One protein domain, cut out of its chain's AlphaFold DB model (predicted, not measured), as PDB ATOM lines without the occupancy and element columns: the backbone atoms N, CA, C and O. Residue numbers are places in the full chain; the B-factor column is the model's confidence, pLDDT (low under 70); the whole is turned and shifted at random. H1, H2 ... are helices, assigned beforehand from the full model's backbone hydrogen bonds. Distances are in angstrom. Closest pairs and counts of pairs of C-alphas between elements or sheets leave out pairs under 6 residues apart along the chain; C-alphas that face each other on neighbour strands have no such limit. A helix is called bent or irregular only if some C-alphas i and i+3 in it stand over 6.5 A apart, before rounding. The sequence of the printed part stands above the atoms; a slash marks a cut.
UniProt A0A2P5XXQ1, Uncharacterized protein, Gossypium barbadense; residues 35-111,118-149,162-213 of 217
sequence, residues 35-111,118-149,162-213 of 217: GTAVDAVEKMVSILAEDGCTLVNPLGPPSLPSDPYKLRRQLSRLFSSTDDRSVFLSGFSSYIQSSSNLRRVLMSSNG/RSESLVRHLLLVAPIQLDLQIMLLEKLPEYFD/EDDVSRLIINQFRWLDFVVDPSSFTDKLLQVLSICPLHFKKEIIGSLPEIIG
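Overview. This is residues 35 to 111, 118 to 149 and 162 to 213 of the 217 residues of an uncharacterized protein of Gossypium barbadense (UniProt A0A2P5XXQ1). Three helices, H3, H6 and H8, lie side by side in a row, with H1 crossing H3 at one end and H9 folding back after H8 at the other. The short H5, H4 and H7 cover one side of H6. The printed part has 161 residues with nine named helices, H1 to H9 along the chain, and no named strand: all helix. It is compact, with a radius of gyration of the C-alphas of 15.2 A and spans of 42 by 35 by 31 A.

Arrangement. Start at H1, residues 35 to 50: it touches H3, residues 82 to 95, about perpendicular at 74 degrees, closest at C-alphas 41 and 91, 4.1 A. H2, residues 68 to 78, only just touches H5, residues 122 to 127, with 3 pairs of C-alphas within 8 A, closest 72 and 125, 6.7 A. Look next at the hub, H6, residues 130 to 147. Its residues 131 to 139 alone touch H3, closest C-alphas 93 and 139, 7.3 A, at a shallow tilt of 20 degrees, the same way. H6 touches H5 only at the corner, and H7, residues 165 to 171, with residues 140 to 147 alone. H4, residues 99 to 106, touches H5 and H7. H8, residues 182 to 195, touches H6 at 4 degrees, a shallow tilt, closest C-alphas 138 and 188, 6.8 A. H8 and H9, residues 198 to 212, form a helical hairpin and only just touch, with 3 pairs within 8 A. Every O i to N i+4 pair is within hydrogen-bond range but in H6 (9 of 14), H8 (9 of 10) and H9 (9 of 11).

Along the chain. Find C-alpha 35 at (56.060, 80.333, 37.486); H1 runs 22.9 A from there. H6 spans 26.9 A and is irregular, C-alphas 131 and 134 being 7.9 A apart. H9 is irregular, C-alphas 206 and 209 being 7.5 A apart, and it ends at C-alpha 212 at (82.760, 105.516, 25.283).

Size, cuts and confidence. The C-alphas farthest apart, Gly 35 and Gly 206, are 43.2 A apart. Look for two cuts: C-alphas 111 and 118 are 8.3 A apart, 149 and 162 16.9 A. H1 to H2 is a long link. Confidence is under 70 at residues 35 to 37, 56 to 60, 109 to 111, 118 to 119 and 162.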
ATOM      1  N   GLY A  35      55.587  80.858  36.198       62.22
ATOM      2  CA  GLY A  35      56.060  80.333  37.486       62.22
ATOM      3  C   GLY A  35      57.576  80.454  37.655       62.22
ATOM      4  O   GLY A  35      58.050  80.833  38.720       62.22
ATOM      5  N   THR A  36      58.328  80.196  36.584       68.00
ATOM      6  CA  THR A  36      59.795  80.285  36.579       68.00
ATOM      7  C   THR A  36      60.277  81.736  36.651       68.00
ATOM      8  O   THR A  36      61.246  82.027  37.348       68.00
ATOM      9  N   ALA A  37      59.592  82.662  35.971       69.38
ATOM     10  CA  ALA A  37      59.942  84.082  35.999       69.38
ATOM     11  C   ALA A  37      59.716  84.716  37.383       69.38
ATOM     12  O   ALA A  37      60.535  85.515  37.832       69.38
ATOM     13  N   VAL A  38      58.634  84.341  38.076       76.69
ATOM     14  CA  VAL A  38      58.358  84.824  39.439       76.69
ATOM     15  C   VAL A  38      59.428  84.330  40.420       76.69
ATOM     16  O   VAL A  38      59.971  85.142  41.165       76.69
ATOM     17  N   ASP A  39      59.821  83.053  40.343       87.75
ATOM     18  CA  ASP A  39      60.907  82.489  41.168       87.75
ATOM     19  C   ASP A  39      62.260  83.183  40.908       87.75
ATOM     20  O   ASP A  39      63.004  83.490  41.840       87.75
ATOM     21  N   ALA A  40      62.569  83.514  39.648       89.94
ATOM     22  CA  ALA A  40      63.793  84.237  39.298       89.94
ATOM     23  C   ALA A  40      63.812  85.674  39.853       89.94
ATOM     24  O   ALA A  40      64.843  86.133  40.353       89.94
ATOM     25  N   VAL A  41      62.678  86.385  39.804       91.06
ATOM     26  CA  VAL A  41      62.549  87.731  40.389       91.06
ATOM     27  C   VAL A  41      62.686  87.674  41.912       91.06
ATOM     28  O   VAL A  41      63.396  88.500  42.481       91.06
ATOM     29  N   GLU A  42      62.069  86.699  42.583       90.81
ATOM     30  CA  GLU A  42      62.186  86.519  44.039       90.81
ATOM     31  C   GLU A  42      63.626  86.213  44.471       90.81
ATOM     32  O   GLU A  42      64.129  86.803  45.434       90.81
ATOM     33  N   LYS A  43      64.333  85.361  43.720       90.25
ATOM     34  CA  LYS A  43      65.761  85.091  43.944       90.25
ATOM     35  C   LYS A  43      66.622  86.329  43.723       90.25
ATOM     36  O   LYS A  43      67.457  86.636  44.568       90.25
ATOM     37  N   MET A  44      66.389  87.084  42.649       92.50
ATOM     38  CA  MET A  44      67.081  88.356  42.406       92.50
ATOM     39  C   MET A  44      66.855  89.349  43.557       92.50
ATOM     40  O   MET A  44      67.809  89.959  44.039       92.50
ATOM     41  N   VAL A  45      65.610  89.500  44.026       91.06
ATOM     42  CA  VAL A  45      65.278  90.358  45.177       91.06
ATOM     43  C   VAL A  45      66.003  89.877  46.434       91.06
ATOM     44  O   VAL A  45      66.504  90.709  47.185       91.06
ATOM     45  N   SER A  46      66.087  88.563  46.648       90.31
ATOM     46  CA  SER A  46      66.784  87.972  47.796       90.31
ATOM     47  C   SER A  46      68.285  88.265  47.760       90.31
ATOM     48  O   SER A  46      68.817  88.754  48.751       90.31
ATOM     49  N   ILE A  47      68.938  88.094  46.601       90.06
ATOM     50  CA  ILE A  47      70.358  88.442  46.399       90.06
ATOM     51  C   ILE A  47      70.600  89.924  46.719       90.06
ATOM     52  O   ILE A  47      71.524  90.266  47.449       90.06
ATOM     53  N   LEU A  48      69.742  90.821  46.221       88.31
ATOM     54  CA  LEU A  48      69.865  92.254  46.509       88.31
ATOM     55  C   LEU A  48      69.634  92.570  47.996       88.31
ATOM     56  O   LEU A  48      70.329  93.421  48.554       88.31
ATOM     57  N   ALA A  49      68.682  91.891  48.639       87.19
ATOM     58  CA  ALA A  49      68.349  92.105  50.043       87.19
ATOM     59  C   ALA A  49      69.475  91.663  50.991       87.19
ATOM     60  O   ALA A  49      69.699  92.333  52.001       87.19
ATOM     61  N   GLU A  50      70.206  90.595  50.656       84.25
ATOM     62  CA  GLU A  50      71.395  90.150  51.402       84.25
ATOM     63  C   GLU A  50      72.479  91.235  51.463       84.25
ATOM     64  O   GLU A  50      73.113  91.427  52.503       84.25
ATOM     65  N   ASP A  51      72.622  92.014  50.390       77.62
ATOM     66  CA  ASP A  51      73.565  93.131  50.312       77.62
ATOM     67  C   ASP A  51      72.970  94.480  50.775       77.62
ATOM     68  O   ASP A  51      73.583  95.540  50.610       77.62
ATOM     69  N   GLY A  52      71.774  94.470  51.376       76.31
ATOM     70  CA  GLY A  52      71.109  95.662  51.914       76.31
ATOM     71  C   GLY A  52      70.430  96.550  50.865       76.31
ATOM     72  O   GLY A  52      70.056  97.684  51.175       76.31
ATOM     73  N   CYS A  53      70.253  96.056  49.636       81.38
ATOM     74  CA  CYS A  53      69.480  96.719  48.593       81.38
ATOM     75  C   CYS A  53      68.024  96.230  48.615       81.38
ATOM     76  O   CYS A  53      67.750  95.061  48.353       81.38
ATOM     77  N   THR A  54      67.061  97.119  48.876       81.88
ATOM     78  CA  THR A  54      65.637  96.733  48.923       81.88
ATOM     79  C   THR A  54      64.822  97.393  47.814       81.88
ATOM     80  O   THR A  54      64.884  98.603  47.586       81.88
ATOM     81  N   LEU A  55      64.017  96.578  47.125       80.00
ATOM     82  CA  LEU A  55      63.116  97.002  46.041       80.00
ATOM     83  C   LEU A  55      61.686  97.302  46.536       80.00
ATOM     84  O   LEU A  55      60.776  97.509  45.730       80.00
ATOM     85  N   VAL A  56      61.480  97.334  47.857       67.94
ATOM     86  CA  VAL A  56      60.162  97.249  48.513       67.94
ATOM     87  C   VAL A  56      59.336  98.533  48.395       67.94
ATOM     88  O   VAL A  56      58.121  98.469  48.513       67.94
ATOM     89  N   ASN A  57      59.938  99.696  48.125       66.88
ATOM     90  CA  ASN A  57      59.200 100.964  48.053       66.88
ATOM     91  C   ASN A  57      58.566 101.208  46.663       66.88
ATOM     92  O   ASN A  57      59.273 101.705  45.785       66.88
ATOM     93  N   PRO A  58      57.258 100.956  46.439       64.25
ATOM     94  CA  PRO A  58      56.650 101.003  45.106       64.25
ATOM     95  C   PRO A  58      56.610 102.404  44.472       64.25
ATOM     96  O   PRO A  58      56.409 102.506  43.266       64.25
ATOM     97  N   LEU A  59      56.798 103.469  45.258       62.66
ATOM     98  CA  LEU A  59      56.682 104.861  44.805       62.66
ATOM     99  C   LEU A  59      58.033 105.565  44.622       62.66
ATOM    100  O   LEU A  59      58.062 106.708  44.178       62.66
ATOM    101  N   GLY A  60      59.145 104.916  44.975       68.38
ATOM    102  CA  GLY A  60      60.468 105.542  44.981       68.38
ATOM    103  C   GLY A  60      61.582 104.656  44.420       68.38
ATOM    104  O   GLY A  60      61.352 103.476  44.119       68.38
ATOM    105  N   PRO A  61      62.796 105.220  44.276       74.88
ATOM    106  CA  PRO A  61      63.969 104.456  43.877       74.88
ATOM    107  C   PRO A  61      64.287 103.364  44.918       74.88
ATOM    108  O   PRO A  61      63.926 103.505  46.092       74.88
ATOM    109  N   PRO A  62      64.963 102.274  44.514       81.12
ATOM    110  CA  PRO A  62      65.495 101.272  45.429       81.12
ATOM    111  C   PRO A  62      66.304 101.891  46.570       81.12
ATOM    112  O   PRO A  62      67.073 102.831  46.349       81.12
ATOM    113  N   SER A  63      66.166 101.347  47.783       81.12
ATOM    114  CA  SER A  63      67.032 101.748  48.892       81.12
ATOM    115  C   SER A  63      68.395 101.101  48.701       81.12
ATOM    116  O   SER A  63      68.485  99.874  48.654       81.12
ATOM    117  N   LEU A  64      69.444 101.909  48.599       82.00
ATOM    118  CA  LEU A  64      70.808 101.412  48.466       82.00
ATOM    119  C   LEU A  64      71.486 101.299  49.839       82.00
ATOM    120  O   LEU A  64      71.170 102.080  50.744       82.00
ATOM    121  N   PRO A  65      72.415 100.345  50.012       78.06
ATOM    122  CA  PRO A  65      73.177 100.229  51.247       78.06
ATOM    123  C   PRO A  65      74.070 101.457  51.459       78.06
ATOM    124  O   PRO A  65      74.521 102.092  50.507       78.06
ATOM    125  N   SER A  66      74.392 101.758  52.720       75.00
ATOM    126  CA  SER A  66      75.268 102.888  53.072       75.00
ATOM    127  C   SER A  66      76.694 102.759  52.519       75.00
ATOM    128  O   SER A  66      77.391 103.762  52.407       75.00
ATOM    129  N   ASP A  67      77.137 101.538  52.197       82.00
ATOM    130  CA  ASP A  67      78.447 101.259  51.604       82.00
ATOM    131  C   ASP A  67      78.290 100.563  50.237       82.00
ATOM    132  O   ASP A  67      78.150  99.334  50.172       82.00
ATOM    133  N   PRO A  68      78.321 101.324  49.132       82.44
ATOM    134  CA  PRO A  68      78.114 100.785  47.792       82.44
ATOM    135  C   PRO A  68      79.268  99.905  47.295       82.44
ATOM    136  O   PRO A  68      79.070  99.046  46.434       82.44
ATOM    137  N   TYR A  69      80.477 100.073  47.839       85.38
ATOM    138  CA  TYR A  69      81.636  99.272  47.446       85.38
ATOM    139  C   TYR A  69      81.523  97.838  47.962       85.38
ATOM    140  O   TYR A  69      81.906  96.897  47.262       85.38
ATOM    141  N   LYS A  70      80.958  97.655  49.165       87.06
ATOM    142  CA  LYS A  70      80.664  96.320  49.706       87.06
ATOM    143  C   LYS A  70      79.688  95.561  48.813       87.06
ATOM    144  O   LYS A  70      80.008  94.433  48.452       87.06
ATOM    145  N   LEU A  71      78.592  96.205  48.402       86.75
ATOM    146  CA  LEU A  71      77.617  95.649  47.454       86.75
ATOM    147  C   LEU A  71      78.308  95.191  46.163       86.75
ATOM    148  O   LEU A  71      78.252  94.017  45.806       86.75
ATOM    149  N   ARG A  72      79.051  96.088  45.496       90.50
ATOM    150  CA  ARG A  72      79.746  95.764  44.233       90.50
ATOM    151  C   ARG A  72      80.701  94.579  44.386       90.50
ATOM    152  O   ARG A  72      80.756  93.705  43.520       90.50
ATOM    153  N   ARG A  73      81.454  94.529  45.491       90.44
ATOM    154  CA  ARG A  73      82.417  93.454  45.764       90.44
ATOM    155  C   ARG A  73      81.734  92.117  46.041       90.44
ATOM    156  O   ARG A  73      82.245  91.098  45.583       90.44
ATOM    157  N   GLN A  74      80.635  92.100  46.794       89.50
ATOM    158  CA  GLN A  74      79.890  90.867  47.068       89.50
ATOM    159  C   GLN A  74      79.250  90.325  45.796       89.50
ATOM    160  O   GLN A  74      79.534  89.186  45.431       89.50
ATOM    161  N   LEU A  75      78.537  91.170  45.044       91.31
ATOM    162  CA  LEU A  75      77.949  90.790  43.758       91.31
ATOM    163  C   LEU A  75      79.001  90.273  42.770       91.31
ATOM    164  O   LEU A  75      78.799  89.241  42.138       91.31
ATOM    165  N   SER A  76      80.170  90.917  42.682       92.00
ATOM    166  CA  SER A  76      81.262  90.439  41.817       92.00
ATOM    167  C   SER A  76      81.751  89.036  42.201       92.00
ATOM    168  O   SER A  76      82.081  88.229  41.332       92.00
ATOM    169  N   ARG A  77      81.798  88.724  43.504       91.88
ATOM    170  CA  ARG A  77      82.182  87.392  43.997       91.88
ATOM    171  C   ARG A  77      81.080  86.365  43.769       91.88
ATOM    172  O   ARG A  77      81.387  85.250  43.368       91.88
ATOM    173  N   LEU A  78      79.827  86.741  44.005       91.38
ATOM    174  CA  LEU A  78      78.660  85.878  43.834       91.38
ATOM    175  C   LEU A  78      78.488  85.491  42.358       91.38
ATOM    176  O   LEU A  78      78.441  84.311  42.023       91.38
ATOM    177  N   PHE A  79      78.573  86.463  41.449       92.62
ATOM    178  CA  PHE A  79      78.484  86.240  40.001       92.62
ATOM    179  C   PHE A  79      79.747  85.656  39.361       92.62
ATOM    180  O   PHE A  79      79.801  85.495  38.143       92.62
ATOM    181  N   SER A  80      80.758  85.302  40.162       88.31
ATOM    182  CA  SER A  80      81.824  84.411  39.693       88.31
ATOM    183  C   SER A  80      81.286  82.992  39.434       88.31
ATOM    184  O   SER A  80      81.866  82.254  38.642       88.31
ATOM    185  N   SER A  81      80.167  82.621  40.070       86.75
ATOM    186  CA  SER A  81      79.371  81.439  39.732       86.75
ATOM    187  C   SER A  81      78.422  81.747  38.568       86.75
ATOM    188  O   SER A  81      77.681  82.730  38.595       86.75
ATOM    189  N   THR A  82      78.413  80.899  37.535       83.50
ATOM    190  CA  THR A  82      77.560  81.090  36.346       83.50
ATOM    191  C   THR A  82      76.066  80.948  36.656       83.50
ATOM    192  O   THR A  82      75.259  81.620  36.014       83.50
ATOM    193  N   ASP A  83      75.701  80.101  37.622       88.25
ATOM    194  CA  ASP A  83      74.302  79.774  37.932       88.25
ATOM    195  C   ASP A  83      73.571  80.993  38.508       88.25
ATOM    196  O   ASP A  83      72.660  81.528  37.872       88.25
ATOM    197  N   ASP A  84      74.080  81.539  39.617       89.38
ATOM    198  CA  ASP A  84      73.512  82.717  40.284       89.38
ATOM    199  C   ASP A  84      73.484  83.946  39.372       89.38
ATOM    200  O   ASP A  84      72.520  84.713  39.371       89.38
ATOM    201  N   ARG A  85      74.520  84.111  38.536       93.62
ATOM    202  CA  ARG A  85      74.580  85.179  37.532       93.62
ATOM    203  C   ARG A  85      73.425  85.081  36.538       93.62
ATOM    204  O   ARG A  85      72.769  86.083  36.257       93.62
ATOM    205  N   SER A  86      73.187  83.890  35.993       93.31
ATOM    206  CA  SER A  86      72.141  83.679  34.987       93.31
ATOM    207  C   SER A  86      70.738  83.864  35.570       93.31
ATOM    208  O   SER A  86      69.900  84.528  34.956       93.31
ATOM    209  N   VAL A  87      70.510  83.366  36.791       94.06
ATOM    210  CA  VAL A  87      69.250  83.535  37.527       94.06
ATOM    211  C   VAL A  87      69.007  85.010  37.835       94.06
ATOM    212  O   VAL A  87      67.907  85.508  37.598       94.06
ATOM    213  N   PHE A  88      70.037  85.731  38.286       94.94
ATOM    214  CA  PHE A  88      69.947  87.163  38.550       94.94
ATOM    215  C   PHE A  88      69.609  87.962  37.288       94.94
ATOM    216  O   PHE A  88      68.682  88.767  37.314       94.94
ATOM    217  N   LEU A  89      70.313  87.728  36.174       95.81
ATOM    218  CA  LEU A  89      70.059  88.427  34.908       95.81
ATOM    219  C   LEU A  89      68.660  88.132  34.357       95.81
ATOM    220  O   LEU A  89      67.989  89.041  33.866       95.81
ATOM    221  N   SER A  90      68.196  86.884  34.472       95.50
ATOM    222  CA  SER A  90      66.834  86.503  34.088       95.50
ATOM    223  C   SER A  90      65.790  87.206  34.959       95.50
ATOM    224  O   SER A  90      64.872  87.825  34.420       95.50
ATOM    225  N   GLY A  91      65.965  87.189  36.285       95.12
ATOM    226  CA  GLY A  91      65.090  87.890  37.222       95.12
ATOM    227  C   GLY A  91      65.073  89.399  36.983       95.12
ATOM    228  O   GLY A  91      64.003  90.006  36.956       95.12
ATOM    229  N   PHE A  92      66.234  90.005  36.722       95.44
ATOM    230  CA  PHE A  92      66.346  91.435  36.439       95.44
ATOM    231  C   PHE A  92      65.656  91.807  35.128       95.44
ATOM    232  O   PHE A  92      64.862  92.747  35.112       95.44
ATOM    233  N   SER A  93      65.870  91.027  34.065       95.75
ATOM    234  CA  SER A  93      65.184  91.200  32.781       95.75
ATOM    235  C   SER A  93      63.664  91.143  32.942       95.75
ATOM    236  O   SER A  93      62.967  92.049  32.486       95.75
ATOM    237  N   SER A  94      63.139  90.144  33.663       95.19
ATOM    238  CA  SER A  94      61.707  90.038  33.974       95.19
ATOM    239  C   SER A  94      61.200  91.209  34.822       95.19
ATOM    240  O   SER A  94      60.115  91.728  34.564       95.19
ATOM    241  N   TYR A  95      61.980  91.676  35.799       93.38
ATOM    242  CA  TYR A  95      61.600  92.787  36.674       93.38
ATOM    243  C   TYR A  95      61.446  94.115  35.917       93.38
ATOM    244  O   TYR A  95      60.476  94.848  36.151       93.38
ATOM    245  N   ILE A  96      62.363  94.413  34.988       94.56
ATOM    246  CA  ILE A  96      62.362  95.655  34.197       94.56
ATOM    247  C   ILE A  96      61.383  95.643  33.013       94.56
ATOM    248  O   ILE A  96      61.262  96.651  32.319       94.56
ATOM    249  N   GLN A  97      60.662  94.540  32.765       93.19
ATOM    250  CA  GLN A  97      59.571  94.528  31.776       93.19
ATOM    251  C   GLN A  97      58.468  95.533  32.133       93.19
ATOM    252  O   GLN A  97      57.803  96.062  31.248       93.19
ATOM    253  N   SER A  98      58.289  95.821  33.425       91.19
ATOM    254  CA  SER A  98      57.427  96.905  33.891       91.19
ATOM    255  C   SER A  98      58.147  98.250  33.756       91.19
ATOM    256  O   SER A  98      59.182  98.467  34.389       91.19
ATOM    257  N   SER A  99      57.570  99.180  32.990       89.19
ATOM    258  CA  SER A  99      58.121 100.531  32.790       89.19
ATOM    259  C   SER A  99      58.324 101.284  34.109       89.19
ATOM    260  O   SER A  99      59.344 101.946  34.299       89.19
ATOM    261  N   SER A 100      57.408 101.116  35.067       88.88
ATOM    262  CA  SER A 100      57.525 101.681  36.415       88.88
ATOM    263  C   SER A 100      58.741 101.137  37.166       88.88
ATOM    264  O   SER A 100      59.445 101.894  37.831       88.88
ATOM    265  N   ASN A 101      59.017  99.835  37.053       91.00
ATOM    266  CA  ASN A 101      60.177  99.218  37.697       91.00
ATOM    267  C   ASN A 101      61.483  99.653  37.030       91.00
ATOM    268  O   ASN A 101      62.420 100.014  37.740       91.00
ATOM    269  N   LEU A 102      61.528  99.675  35.692       93.12
ATOM    270  CA  LEU A 102      62.688 100.157  34.942       93.12
ATOM    271  C   LEU A 102      63.029 101.596  35.337       93.12
ATOM    272  O   LEU A 102      64.162 101.889  35.708       93.12
ATOM    273  N   ARG A 103      62.031 102.483  35.342       91.12
ATOM    274  CA  ARG A 103      62.215 103.865  35.784       91.12
ATOM    275  C   ARG A 103      62.791 103.925  37.200       91.12
ATOM    276  O   ARG A 103      63.789 104.601  37.419       91.12
ATOM    277  N   ARG A 104      62.216 103.180  38.150       88.81
ATOM    278  CA  ARG A 104      62.668 103.171  39.553       88.81
ATOM    279  C   ARG A 104      64.133 102.769  39.705       88.81
ATOM    280  O   ARG A 104      64.836 103.395  40.490       88.81
ATOM    281  N   VAL A 105      64.604 101.752  38.978       92.44
ATOM    282  CA  VAL A 105      66.002 101.290  39.093       92.44
ATOM    283  C   VAL A 105      67.009 102.221  38.415       92.44
ATOM    284  O   VAL A 105      68.188 102.193  38.775       92.44
ATOM    285  N   LEU A 106      66.554 103.042  37.462       91.44
ATOM    286  CA  LEU A 106      67.352 104.064  36.777       91.44
ATOM    287  C   LEU A 106      67.412 105.392  37.544       91.44
ATOM    288  O   LEU A 106      68.384 106.136  37.392       91.44
ATOM    289  N   MET A 107      66.391 105.691  38.350       87.69
ATOM    290  CA  MET A 107      66.349 106.887  39.184       87.69
ATOM    291  C   MET A 107      67.429 106.845  40.267       87.69
ATOM    292  O   MET A 107      67.745 105.804  40.850       87.69
ATOM    293  N   SER A 108      67.996 108.015  40.537       81.44
ATOM    294  CA  SER A 108      68.966 108.218  41.603       81.44
ATOM    295  C   SER A 108      68.331 107.926  42.969       81.44
ATOM    296  O   SER A 108      67.238 108.412  43.265       81.44
ATOM    297  N   SER A 109      68.986 107.122  43.814       67.12
ATOM    298  CA  SER A 109      68.478 106.855  45.164       67.12
ATOM    299  C   SER A 109      68.742 108.071  46.052       67.12
ATOM    300  O   SER A 109      69.876 108.281  46.472       67.12
ATOM    301  N   ASN A 110      67.725 108.910  46.288       56.22
ATOM    302  CA  ASN A 110      67.843 110.155  47.060       56.22
ATOM    303  C   ASN A 110      68.564 109.942  48.405       56.22
ATOM    304  O   ASN A 110      67.969 109.505  49.392       56.22
ATOM    305  N   GLY A 111      69.840 110.321  48.451       45.72
ATOM    306  CA  GLY A 111      70.678 110.298  49.639       45.72
ATOM    307  C   GLY A 111      70.901 111.702  50.183       45.72
ATOM    308  O   GLY A 111      72.005 112.215  50.092       45.72
ATOM    309  N   ARG A 118      76.918 112.569  44.576       53.66
ATOM    310  CA  ARG A 118      75.980 112.168  43.525       53.66
ATOM    311  C   ARG A 118      75.345 110.858  43.966       53.66
ATOM    312  O   ARG A 118      76.019 109.833  44.011       53.66
ATOM    313  N   SER A 119      74.072 110.899  44.329       65.44
ATOM    314  CA  SER A 119      73.321 109.687  44.570       65.44
ATOM    315  C   SER A 119      73.294 108.904  43.260       65.44
ATOM    316  O   SER A 119      72.893 109.406  42.207       65.44
ATOM    317  N   GLU A 120      73.801 107.684  43.294       83.50
ATOM    318  CA  GLU A 120      73.826 106.808  42.132       83.50
ATOM    319  C   GLU A 120      72.557 105.944  42.109       83.50
ATOM    320  O   GLU A 120      71.919 105.705  43.137       83.50
ATOM    321  N   SER A 121      72.146 105.512  40.919       90.69
ATOM    322  CA  SER A 121      71.012 104.600  40.753       90.69
ATOM    323  C   SER A 121      71.421 103.162  41.091       90.69
ATOM    324  O   SER A 121      72.612 102.838  41.156       90.69
ATOM    325  N   LEU A 122      70.452 102.258  41.263       91.75
ATOM    326  CA  LEU A 122      70.764 100.830  41.394       91.75
ATOM    327  C   LEU A 122      71.487 100.320  40.143       91.75
ATOM    328  O   LEU A 122      72.516  99.657  40.249       91.75
ATOM    329  N   VAL A 123      70.985 100.681  38.960       94.25
ATOM    330  CA  VAL A 123      71.593 100.288  37.682       94.25
ATOM    331  C   VAL A 123      73.048 100.739  37.596       94.25
ATOM    332  O   VAL A 123      73.892  99.967  37.153       94.25
ATOM    333  N   ARG A 124      73.375 101.940  38.083       93.12
ATOM    334  CA  ARG A 124      74.750 102.446  38.105       93.12
ATOM    335  C   ARG A 124      75.680 101.549  38.920       93.12
ATOM    336  O   ARG A 124      76.780 101.254  38.473       93.12
ATOM    337  N   HIS A 125      75.227 101.065  40.074       92.12
ATOM    338  CA  HIS A 125      76.005 100.133  40.890       92.12
ATOM    339  C   HIS A 125      76.182  98.782  40.209       92.12
ATOM    340  O   HIS A 125      77.279  98.231  40.239       92.12
ATOM    341  N   LEU A 126      75.122  98.269  39.579       94.25
ATOM    342  CA  LEU A 126      75.164  97.000  38.857       94.25
ATOM    343  C   LEU A 126      76.071  97.074  37.618       94.25
ATOM    344  O   LEU A 126      76.815  96.136  37.348       94.25
ATOM    345  N   LEU A 127      76.092  98.208  36.913       95.31
ATOM    346  CA  LEU A 127      77.016  98.462  35.802       95.31
ATOM    347  C   LEU A 127      78.481  98.544  36.248       95.31
ATOM    348  O   LEU A 127      79.364  98.437  35.411       95.31
ATOM    349  N   LEU A 128      78.766  98.703  37.540       93.81
ATOM    350  CA  LEU A 128      80.129  98.680  38.085       93.81
ATOM    351  C   LEU A 128      80.514  97.292  38.633       93.81
ATOM    352  O   LEU A 128      81.532  97.149  39.311       93.81
ATOM    353  N   VAL A 129      79.722  96.258  38.321       94.69
ATOM    354  CA  VAL A 129      80.000  94.845  38.619       94.69
ATOM    355  C   VAL A 129      80.405  94.135  37.325       94.69
ATOM    356  O   VAL A 129      79.570  93.816  36.481       94.69
ATOM    357  N   ALA A 130      81.705  93.871  37.168       94.12
ATOM    358  CA  ALA A 130      82.278  93.391  35.905       94.12
ATOM    359  C   ALA A 130      81.617  92.115  35.328       94.12
ATOM    360  O   ALA A 130      81.331  92.114  34.131       94.12
ATOM    361  N   PRO A 131      81.295  91.061  36.114       95.38
ATOM    362  CA  PRO A 131      80.721  89.824  35.566       95.38
ATOM    363  C   PRO A 131      79.366  89.949  34.855       95.38
ATOM    364  O   PRO A 131      79.001  89.019  34.135       95.38
ATOM    365  N   ILE A 132      78.624  91.040  35.085       95.94
ATOM    366  CA  ILE A 132      77.278  91.282  34.527       95.94
ATOM    367  C   ILE A 132      77.186  92.566  33.696       95.94
ATOM    368  O   ILE A 132      76.126  92.867  33.151       95.94
ATOM    369  N   GLN A 133      78.263  93.358  33.627       96.44
ATOM    370  CA  GLN A 133      78.213  94.708  33.068       96.44
ATOM    371  C   GLN A 133      77.737  94.707  31.608       96.44
ATOM    372  O   GLN A 133      76.813  95.450  31.278       96.44
ATOM    373  N   LEU A 134      78.334  93.871  30.750       96.50
ATOM    374  CA  LEU A 134      77.983  93.815  29.328       96.50
ATOM    375  C   LEU A 134      76.538  93.340  29.119       96.50
ATOM    376  O   LEU A 134      75.805  93.936  28.331       96.50
ATOM    377  N   ASP A 135      76.103  92.318  29.861       97.44
ATOM    378  CA  ASP A 135      74.733  91.801  29.783       97.44
ATOM    379  C   ASP A 135      73.706  92.889  30.129       97.44
ATOM    380  O   ASP A 135      72.707  93.057  29.429       97.44
ATOM    381  N   LEU A 136      73.978  93.690  31.165       97.38
ATOM    382  CA  LEU A 136      73.126  94.818  31.549       97.38
ATOM    383  C   LEU A 136      73.152  95.954  30.528       97.38
ATOM    384  O   LEU A 136      72.104  96.527  30.234       97.38
ATOM    385  N   GLN A 137      74.319  96.285  29.971       97.31
ATOM    386  CA  GLN A 137      74.431  97.293  28.914       97.31
ATOM    387  C   GLN A 137      73.583  96.911  27.699       97.31
ATOM    388  O   GLN A 137      72.793  97.728  27.222       97.31
ATOM    389  N   ILE A 138      73.698  95.664  27.234       97.88
ATOM    390  CA  ILE A 138      72.913  95.143  26.109       97.88
ATOM    391  C   ILE A 138      71.422  95.160  26.452       97.88
ATOM    392  O   ILE A 138      70.634  95.695  25.677       97.88
ATOM    393  N   MET A 139      71.037  94.654  27.627       97.50
ATOM    394  CA  MET A 139      69.641  94.591  28.071       97.50
ATOM    395  C   MET A 139      68.978  95.976  28.132       97.50
ATOM    396  O   MET A 139      67.851  96.157  27.673       97.50
ATOM    397  N   LEU A 140      69.681  96.978  28.663       97.56
ATOM    398  CA  LEU A 140      69.189  98.357  28.726       97.56
ATOM    399  C   LEU A 140      69.097  98.999  27.335       97.56
ATOM    400  O   LEU A 140      68.121  99.690  27.041       97.56
ATOM    401  N   LEU A 141      70.077  98.748  26.461       97.00
ATOM    402  CA  LEU A 141      70.046  99.212  25.071       97.00
ATOM    403  C   LEU A 141      68.915  98.563  24.263       97.00
ATOM    404  O   LEU A 141      68.354  99.214  23.389       97.00
ATOM    405  N   GLU A 142      68.543  97.319  24.565       96.25
ATOM    406  CA  GLU A 142      67.392  96.638  23.954       96.25
ATOM    407  C   GLU A 142      66.048  97.187  24.425       96.25
ATOM    408  O   GLU A 142      65.081  97.151  23.667       96.25
ATOM    409  N   LYS A 143      65.991  97.745  25.639       95.25
ATOM    410  CA  LYS A 143      64.815  98.461  26.146       95.25
ATOM    411  C   LYS A 143      64.665  99.867  25.586       95.25
ATOM    412  O   LYS A 143      63.551 100.378  25.540       95.25
ATOM    413  N   LEU A 144      65.754 100.485  25.135       93.69
ATOM    414  CA  LEU A 144      65.761 101.863  24.644       93.69
ATOM    415  C   LEU A 144      64.719 102.145  23.533       93.69
ATOM    416  O   LEU A 144      64.028 103.160  23.645       93.69
ATOM    417  N   PRO A 145      64.545 101.294  22.496       93.31
ATOM    418  CA  PRO A 145      63.623 101.580  21.398       93.31
ATOM    419  C   PRO A 145      62.148 101.642  21.806       93.31
ATOM    420  O   PRO A 145      61.374 102.308  21.126       93.31
ATOM    421  N   GLU A 146      61.760 101.013  22.923       93.19
ATOM    422  CA  GLU A 146      60.387 101.074  23.459       93.19
ATOM    423  C   GLU A 146      59.978 102.510  23.858       93.19
ATOM    424  O   GLU A 146      58.791 102.798  23.989       93.19
ATOM    425  N   TYR A 147      60.946 103.421  24.024       90.69
ATOM    426  CA  TYR A 147      60.739 104.790  24.514       90.69
ATOM    427  C   TYR A 147      60.995 105.878  23.458       90.69
ATOM    428  O   TYR A 147      61.007 107.061  23.789       90.69
ATOM    429  N   PHE A 148      61.191 105.516  22.185       87.75
ATOM    430  CA  PHE A 148      61.459 106.482  21.106       87.75
ATOM    431  C   PHE A 148      60.265 107.359  20.725       87.75
ATOM    432  O   PHE A 148      60.461 108.495  20.290       87.75
ATOM    433  N   ASP A 149      59.045 106.852  20.899       75.06
ATOM    434  CA  ASP A 149      57.812 107.540  20.502       75.06
ATOM    435  C   ASP A 149      57.290 108.514  21.571       75.06
ATOM    436  O   ASP A 149      56.247 109.144  21.388       75.06
ATOM    437  N   GLU A 162      63.570 113.152  35.116       62.22
ATOM    438  CA  GLU A 162      63.219 111.976  35.919       62.22
ATOM    439  C   GLU A 162      62.086 111.108  35.333       62.22
ATOM    440  O   GLU A 162      61.850 110.002  35.823       62.22
ATOM    441  N   ASP A 163      61.340 111.605  34.343       72.06
ATOM    442  CA  ASP A 163      60.261 110.900  33.637       72.06
ATOM    443  C   ASP A 163      60.714 110.354  32.269       72.06
ATOM    444  O   ASP A 163      60.109 109.408  31.758       72.06
ATOM    445  N   ASP A 164      61.779 110.907  31.675       86.88
ATOM    446  CA  ASP A 164      62.302 110.467  30.377       86.88
ATOM    447  C   ASP A 164      63.201 109.229  30.534       86.88
ATOM    448  O   ASP A 164      64.421 109.310  30.694       86.88
ATOM    449  N   VAL A 165      62.576 108.050  30.469       90.38
ATOM    450  CA  VAL A 165      63.256 106.751  30.596       90.38
ATOM    451  C   VAL A 165      64.365 106.573  29.552       90.38
ATOM    452  O   VAL A 165      65.407 106.000  29.871       90.38
ATOM    453  N   SER A 166      64.193 107.099  28.335       91.94
ATOM    454  CA  SER A 166      65.200 106.975  27.275       91.94
ATOM    455  C   SER A 166      66.491 107.713  27.652       91.94
ATOM    456  O   SER A 166      67.583 107.136  27.600       91.94
ATOM    457  N   ARG A 167      66.370 108.954  28.143       90.81
ATOM    458  CA  ARG A 167      67.503 109.734  28.663       90.81
ATOM    459  C   ARG A 167      68.077 109.113  29.926       90.81
ATOM    460  O   ARG A 167      69.300 109.064  30.057       90.81
ATOM    461  N   LEU A 168      67.229 108.608  30.826       91.88
ATOM    462  CA  LEU A 168      67.669 107.924  32.041       91.88
ATOM    463  C   LEU A 168      68.543 106.708  31.723       91.88
ATOM    464  O   LEU A 168      69.558 106.542  32.395       91.88
ATOM    465  N   ILE A 169      68.202 105.903  30.708       94.81
ATOM    466  CA  ILE A 169      69.020 104.765  30.252       94.81
ATOM    467  C   ILE A 169      70.391 105.249  29.770       94.81
ATOM    468  O   ILE A 169      71.412 104.799  30.288       94.81
ATOM    469  N   ILE A 170      70.428 106.192  28.822       94.12
ATOM    470  CA  ILE A 170      71.691 106.695  28.248       94.12
ATOM    471  C   ILE A 170      72.582 107.322  29.322       94.12
ATOM    472  O   ILE A 170      73.803 107.163  29.298       94.12
ATOM    473  N   ASN A 171      71.980 107.999  30.300       92.50
ATOM    474  CA  ASN A 171      72.708 108.619  31.397       92.50
ATOM    475  C   ASN A 171      73.443 107.598  32.283       92.50
ATOM    476  O   ASN A 171      74.486 107.929  32.845       92.50
ATOM    477  N   GLN A 172      72.975 106.346  32.368       94.12
ATOM    478  CA  GLN A 172      73.665 105.315  33.153       94.12
ATOM    479  C   GLN A 172      75.028 104.928  32.574       94.12
ATOM    480  O   GLN A 172      75.860 104.405  33.316       94.12
ATOM    481  N   PHE A 173      75.276 105.186  31.286       94.31
ATOM    482  CA  PHE A 173      76.518 104.805  30.609       94.31
ATOM    483  C   PHE A 173      77.594 105.896  30.619       94.31
ATOM    484  O   PHE A 173      78.749 105.615  30.323       94.31
ATOM    485  N   ARG A 174      77.250 107.140  30.971       92.19
ATOM    486  CA  ARG A 174      78.202 108.262  30.964       92.19
ATOM    487  C   ARG A 174      79.194 108.163  32.117       92.19
ATOM    488  O   ARG A 174      78.779 107.939  33.250       92.19
ATOM    489  N   TRP A 175      80.479 108.388  31.871       91.00
ATOM    490  CA  TRP A 175      81.544 108.402  32.883       91.00
ATOM    491  C   TRP A 175      81.583 107.137  33.752       91.00
ATOM    492  O   TRP A 175      81.694 107.235  34.974       91.00
ATOM    493  N   LEU A 176      81.390 105.956  33.158       91.12
ATOM    494  CA  LEU A 176      81.663 104.703  33.866       91.12
ATOM    495  C   LEU A 176      83.164 104.605  34.176       91.12
ATOM    496  O   LEU A 176      83.985 104.996  33.350       91.12
ATOM    497  N   ASP A 177      83.511 104.071  35.349       88.88
ATOM    498  CA  ASP A 177      84.911 103.939  35.787       88.88
ATOM    499  C   ASP A 177      85.716 102.986  34.888       88.88
ATOM    500  O   ASP A 177      86.919 103.151  34.708       88.88
ATOM    501  N   PHE A 178      85.045 101.969  34.343       92.38
ATOM    502  CA  PHE A 178      85.603 100.995  33.415       92.38
ATOM    503  C   PHE A 178      84.498 100.418  32.526       92.38
ATOM    504  O   PHE A 178      83.325 100.390  32.914       92.38
ATOM    505  N   VAL A 179      84.886  99.891  31.364       92.69
ATOM    506  CA  VAL A 179      84.014  99.109  30.481       92.69
ATOM    507  C   VAL A 179      84.717  97.795  30.136       92.69
ATOM    508  O   VAL A 179      85.833  97.802  29.633       92.69
ATOM    509  N   VAL A 180      84.076  96.664  30.436       93.00
ATOM    510  CA  VAL A 180      84.634  95.307  30.290       93.00
ATOM    511  C   VAL A 180      84.844  94.938  28.826       93.00
ATOM    512  O   VAL A 180      85.875  94.370  28.483       93.00
ATOM    513  N   ASP A 181      83.872  95.250  27.972       94.25
ATOM    514  CA  ASP A 181      83.937  94.985  26.536       94.25
ATOM    515  C   ASP A 181      83.426  96.208  25.756       94.25
ATOM    516  O   ASP A 181      82.247  96.278  25.382       94.25
ATOM    517  N   PRO A 182      84.288  97.220  25.547       92.56
ATOM    518  CA  PRO A 182      83.891  98.454  24.882       92.56
ATOM    519  C   PRO A 182      83.532  98.236  23.411       92.56
ATOM    520  O   PRO A 182      82.699  98.974  22.884       92.56
ATOM    521  N   SER A 183      84.107  97.224  22.755       93.62
ATOM    522  CA  SER A 183      83.828  96.897  21.354       93.62
ATOM    523  C   SER A 183      82.395  96.396  21.194       93.62
ATOM    524  O   SER A 183      81.606  97.020  20.485       93.62
ATOM    525  N   SER A 184      82.018  95.342  21.929       95.69
ATOM    526  CA  SER A 184      80.660  94.782  21.864       95.69
ATOM    527  C   SER A 184      79.601  95.784  22.328       95.69
ATOM    528  O   SER A 184      78.515  95.868  21.746       95.69
ATOM    529  N   PHE A 185      79.915  96.583  23.355       96.06
ATOM    530  CA  PHE A 185      79.035  97.657  23.813       96.06
ATOM    531  C   PHE A 185      78.823  98.729  22.735       96.06
ATOM    532  O   PHE A 185      77.682  99.105  22.455       96.06
ATOM    533  N   THR A 186      79.902  99.191  22.097       94.75
ATOM    534  CA  THR A 186      79.838 100.210  21.038       94.75
ATOM    535  C   THR A 186      79.073  99.698  19.823       94.75
ATOM    536  O   THR A 186      78.222 100.418  19.302       94.75
ATOM    537  N   ASP A 187      79.294  98.450  19.410       95.88
ATOM    538  CA  ASP A 187      78.563  97.835  18.298       95.88
ATOM    539  C   ASP A 187      77.054  97.805  18.571       95.88
ATOM    540  O   ASP A 187      76.249  98.200  17.718       95.88
ATOM    541  N   LYS A 188      76.653  97.421  19.791       97.06
ATOM    542  CA  LYS A 188      75.242  97.445  20.197       97.06
ATOM    543  C   LYS A 188      74.685  98.869  20.234       97.06
ATOM    544  O   LYS A 188      73.578  99.103  19.747       97.06
ATOM    545  N   LEU A 189      75.440  99.828  20.772       96.06
ATOM    546  CA  LEU A 189      75.035 101.233  20.821       96.06
ATOM    547  C   LEU A 189      74.832 101.806  19.412       96.06
ATOM    548  O   LEU A 189      73.822 102.463  19.159       96.06
ATOM    549  N   LEU A 190      75.742 101.522  18.479       94.75
ATOM    550  CA  LEU A 190      75.639 101.940  17.079       94.75
ATOM    551  C   LEU A 190      74.450 101.277  16.369       94.75
ATOM    552  O   LEU A 190      73.744 101.944  15.605       94.75
ATOM    553  N   GLN A 191      74.175 100.000  16.653       96.38
ATOM    554  CA  GLN A 191      72.986  99.312  16.146       96.38
ATOM    555  C   GLN A 191      71.704 100.023  16.597       96.38
ATOM    556  O   GLN A 191      70.841 100.315  15.767       96.38
ATOM    557  N   VAL A 192      71.593 100.366  17.881       95.81
ATOM    558  CA  VAL A 192      70.429 101.094  18.409       95.81
ATOM    559  C   VAL A 192      70.365 102.525  17.869       95.81
ATOM    560  O   VAL A 192      69.292 103.009  17.509       95.81
ATOM    561  N   LEU A 193      71.507 103.196  17.711       93.62
ATOM    562  CA  LEU A 193      71.575 104.509  17.074       93.62
ATOM    563  C   LEU A 193      71.043 104.481  15.640       93.62
ATOM    564  O   LEU A 193      70.397 105.443  15.231       93.62
ATOM    565  N   SER A 194      71.253 103.405  14.879       95.06
ATOM    566  CA  SER A 194      70.770 103.322  13.493       95.06
ATOM    567  C   SER A 194      69.252 103.535  13.386       95.06
ATOM    568  O   SER A 194      68.804 104.280  12.509       95.06
ATOM    569  N   ILE A 195      68.491 103.011  14.352       94.44
ATOM    570  CA  ILE A 195      67.024 103.093  14.433       94.44
ATOM    571  C   ILE A 195      66.510 104.255  15.302       94.44
ATOM    572  O   ILE A 195      65.306 104.469  15.400       94.44
ATOM    573  N   CYS A 196      67.404 105.026  15.923       92.50
ATOM    574  CA  CYS A 196      67.054 106.108  16.841       92.50
ATOM    575  C   CYS A 196      66.466 107.345  16.114       92.50
ATOM    576  O   CYS A 196      67.020 107.758  15.079       92.50
ATOM    577  N   PRO A 197      65.401 107.985  16.656       92.00
ATOM    578  CA  PRO A 197      64.856 109.245  16.149       92.00
ATOM    579  C   PRO A 197      65.914 110.340  16.043       92.00
ATOM    580  O   PRO A 197      66.821 110.429  16.866       92.00
ATOM    581  N   LEU A 198      65.787 111.230  15.055       90.50
ATOM    582  CA  LEU A 198      66.831 112.216  14.745       90.50
ATOM    583  C   LEU A 198      67.204 113.119  15.933       90.50
ATOM    584  O   LEU A 198      68.380 113.430  16.109       90.50
ATOM    585  N   HIS A 199      66.219 113.565  16.716       86.94
ATOM    586  CA  HIS A 199      66.459 114.444  17.860       86.94
ATOM    587  C   HIS A 199      67.279 113.722  18.939       86.94
ATOM    588  O   HIS A 199      68.320 114.223  19.355       86.94
ATOM    589  N   PHE A 200      66.880 112.501  19.293       88.31
ATOM    590  CA  PHE A 200      67.541 111.714  20.325       88.31
ATOM    591  C   PHE A 200      68.908 111.186  19.865       88.31
ATOM    592  O   PHE A 200      69.886 111.242  20.605       88.31
ATOM    593  N   LYS A 201      69.032 110.812  18.587       92.88
ATOM    594  CA  LYS A 201      70.301 110.448  17.936       92.88
ATOM    595  C   LYS A 201      71.354 111.548  18.083       92.88
ATOM    596  O   LYS A 201      72.499 111.247  18.406       92.88
ATOM    597  N   LYS A 202      70.982 112.817  17.871       91.81
ATOM    598  CA  LYS A 202      71.897 113.962  18.043       91.81
ATOM    599  C   LYS A 202      72.353 114.119  19.492       91.81
ATOM    600  O   LYS A 202      73.531 114.379  19.720       91.81
ATOM    601  N   GLU A 203      71.442 113.941  20.449       91.50
ATOM    602  CA  GLU A 203      71.772 113.995  21.878       91.50
ATOM    603  C   GLU A 203      72.751 112.883  22.274       91.50
ATOM    604  O   GLU A 203      73.775 113.167  22.896       91.50
ATOM    605  N   ILE A 204      72.492 111.637  21.856       92.25
ATOM    606  CA  ILE A 204      73.386 110.507  22.142       92.25
ATOM    607  C   ILE A 204      74.760 110.741  21.508       92.25
ATOM    608  O   ILE A 204      75.761 110.626  22.214       92.25
ATOM    609  N   ILE A 205      74.821 111.133  20.225       93.44
ATOM    610  CA  ILE A 205      76.085 111.426  19.522       93.44
ATOM    611  C   ILE A 205      76.904 112.484  20.273       93.44
ATOM    612  O   ILE A 205      78.108 112.308  20.450       93.44
ATOM    613  N   GLY A 206      76.259 113.547  20.765       92.38
ATOM    614  CA  GLY A 206      76.922 114.588  21.556       92.38
ATOM    615  C   GLY A 206      77.493 114.094  22.891       92.38
ATOM    616  O   GLY A 206      78.439 114.688  23.398       92.38
ATOM    617  N   SER A 207      76.964 112.995  23.435       91.69
ATOM    618  CA  SER A 207      77.425 112.372  24.685       91.69
ATOM    619  C   SER A 207      78.360 111.172  24.496       91.69
ATOM    620  O   SER A 207      78.832 110.616  25.483       91.69
ATOM    621  N   LEU A 208      78.685 110.783  23.256       92.69
ATOM    622  CA  LEU A 208      79.606 109.670  22.988       92.69
ATOM    623  C   LEU A 208      80.970 109.799  23.683       92.69
ATOM    624  O   LEU A 208      81.431 108.781  24.198       92.69
ATOM    625  N   PRO A 209      81.602 110.989  23.779       89.94
ATOM    626  CA  PRO A 209      82.853 111.127  24.524       89.94
ATOM    627  C   PRO A 209      82.718 110.734  26.000       89.94
ATOM    628  O   PRO A 209      83.659 110.216  26.587       89.94
ATOM    629  N   GLU A 210      81.544 110.948  26.597       90.56
ATOM    630  CA  GLU A 210      81.257 110.591  27.989       90.56
ATOM    631  C   GLU A 210      80.902 109.105  28.138       90.56
ATOM    632  O   GLU A 210      81.170 108.526  29.184       90.56
ATOM    633  N   ILE A 211      80.281 108.498  27.122       90.12
ATOM    634  CA  ILE A 211      79.815 107.100  27.143       90.12
ATOM    635  C   ILE A 211      80.947 106.123  26.826       90.12
ATOM    636  O   ILE A 211      81.095 105.105  27.496       90.12
ATOM    637  N   ILE A 212      81.716 106.414  25.775       85.69
ATOM    638  CA  ILE A 212      82.760 105.516  25.283       85.69
ATOM    639  C   ILE A 212      84.107 105.896  25.887       85.69
ATOM    640  O   ILE A 212      84.850 104.986  26.205       85.69
ATOM    641  N   GLY A 213      84.400 107.176  26.145       72.56
ATOM    642  CA  GLY A 213      85.636 107.597  26.821       72.56
ATOM    643  C   GLY A 213      86.937 107.073  26.190       72.56
ATOM    644  O   GLY A 213      86.943 106.436  25.138       72.56
TER     645      GLY A 213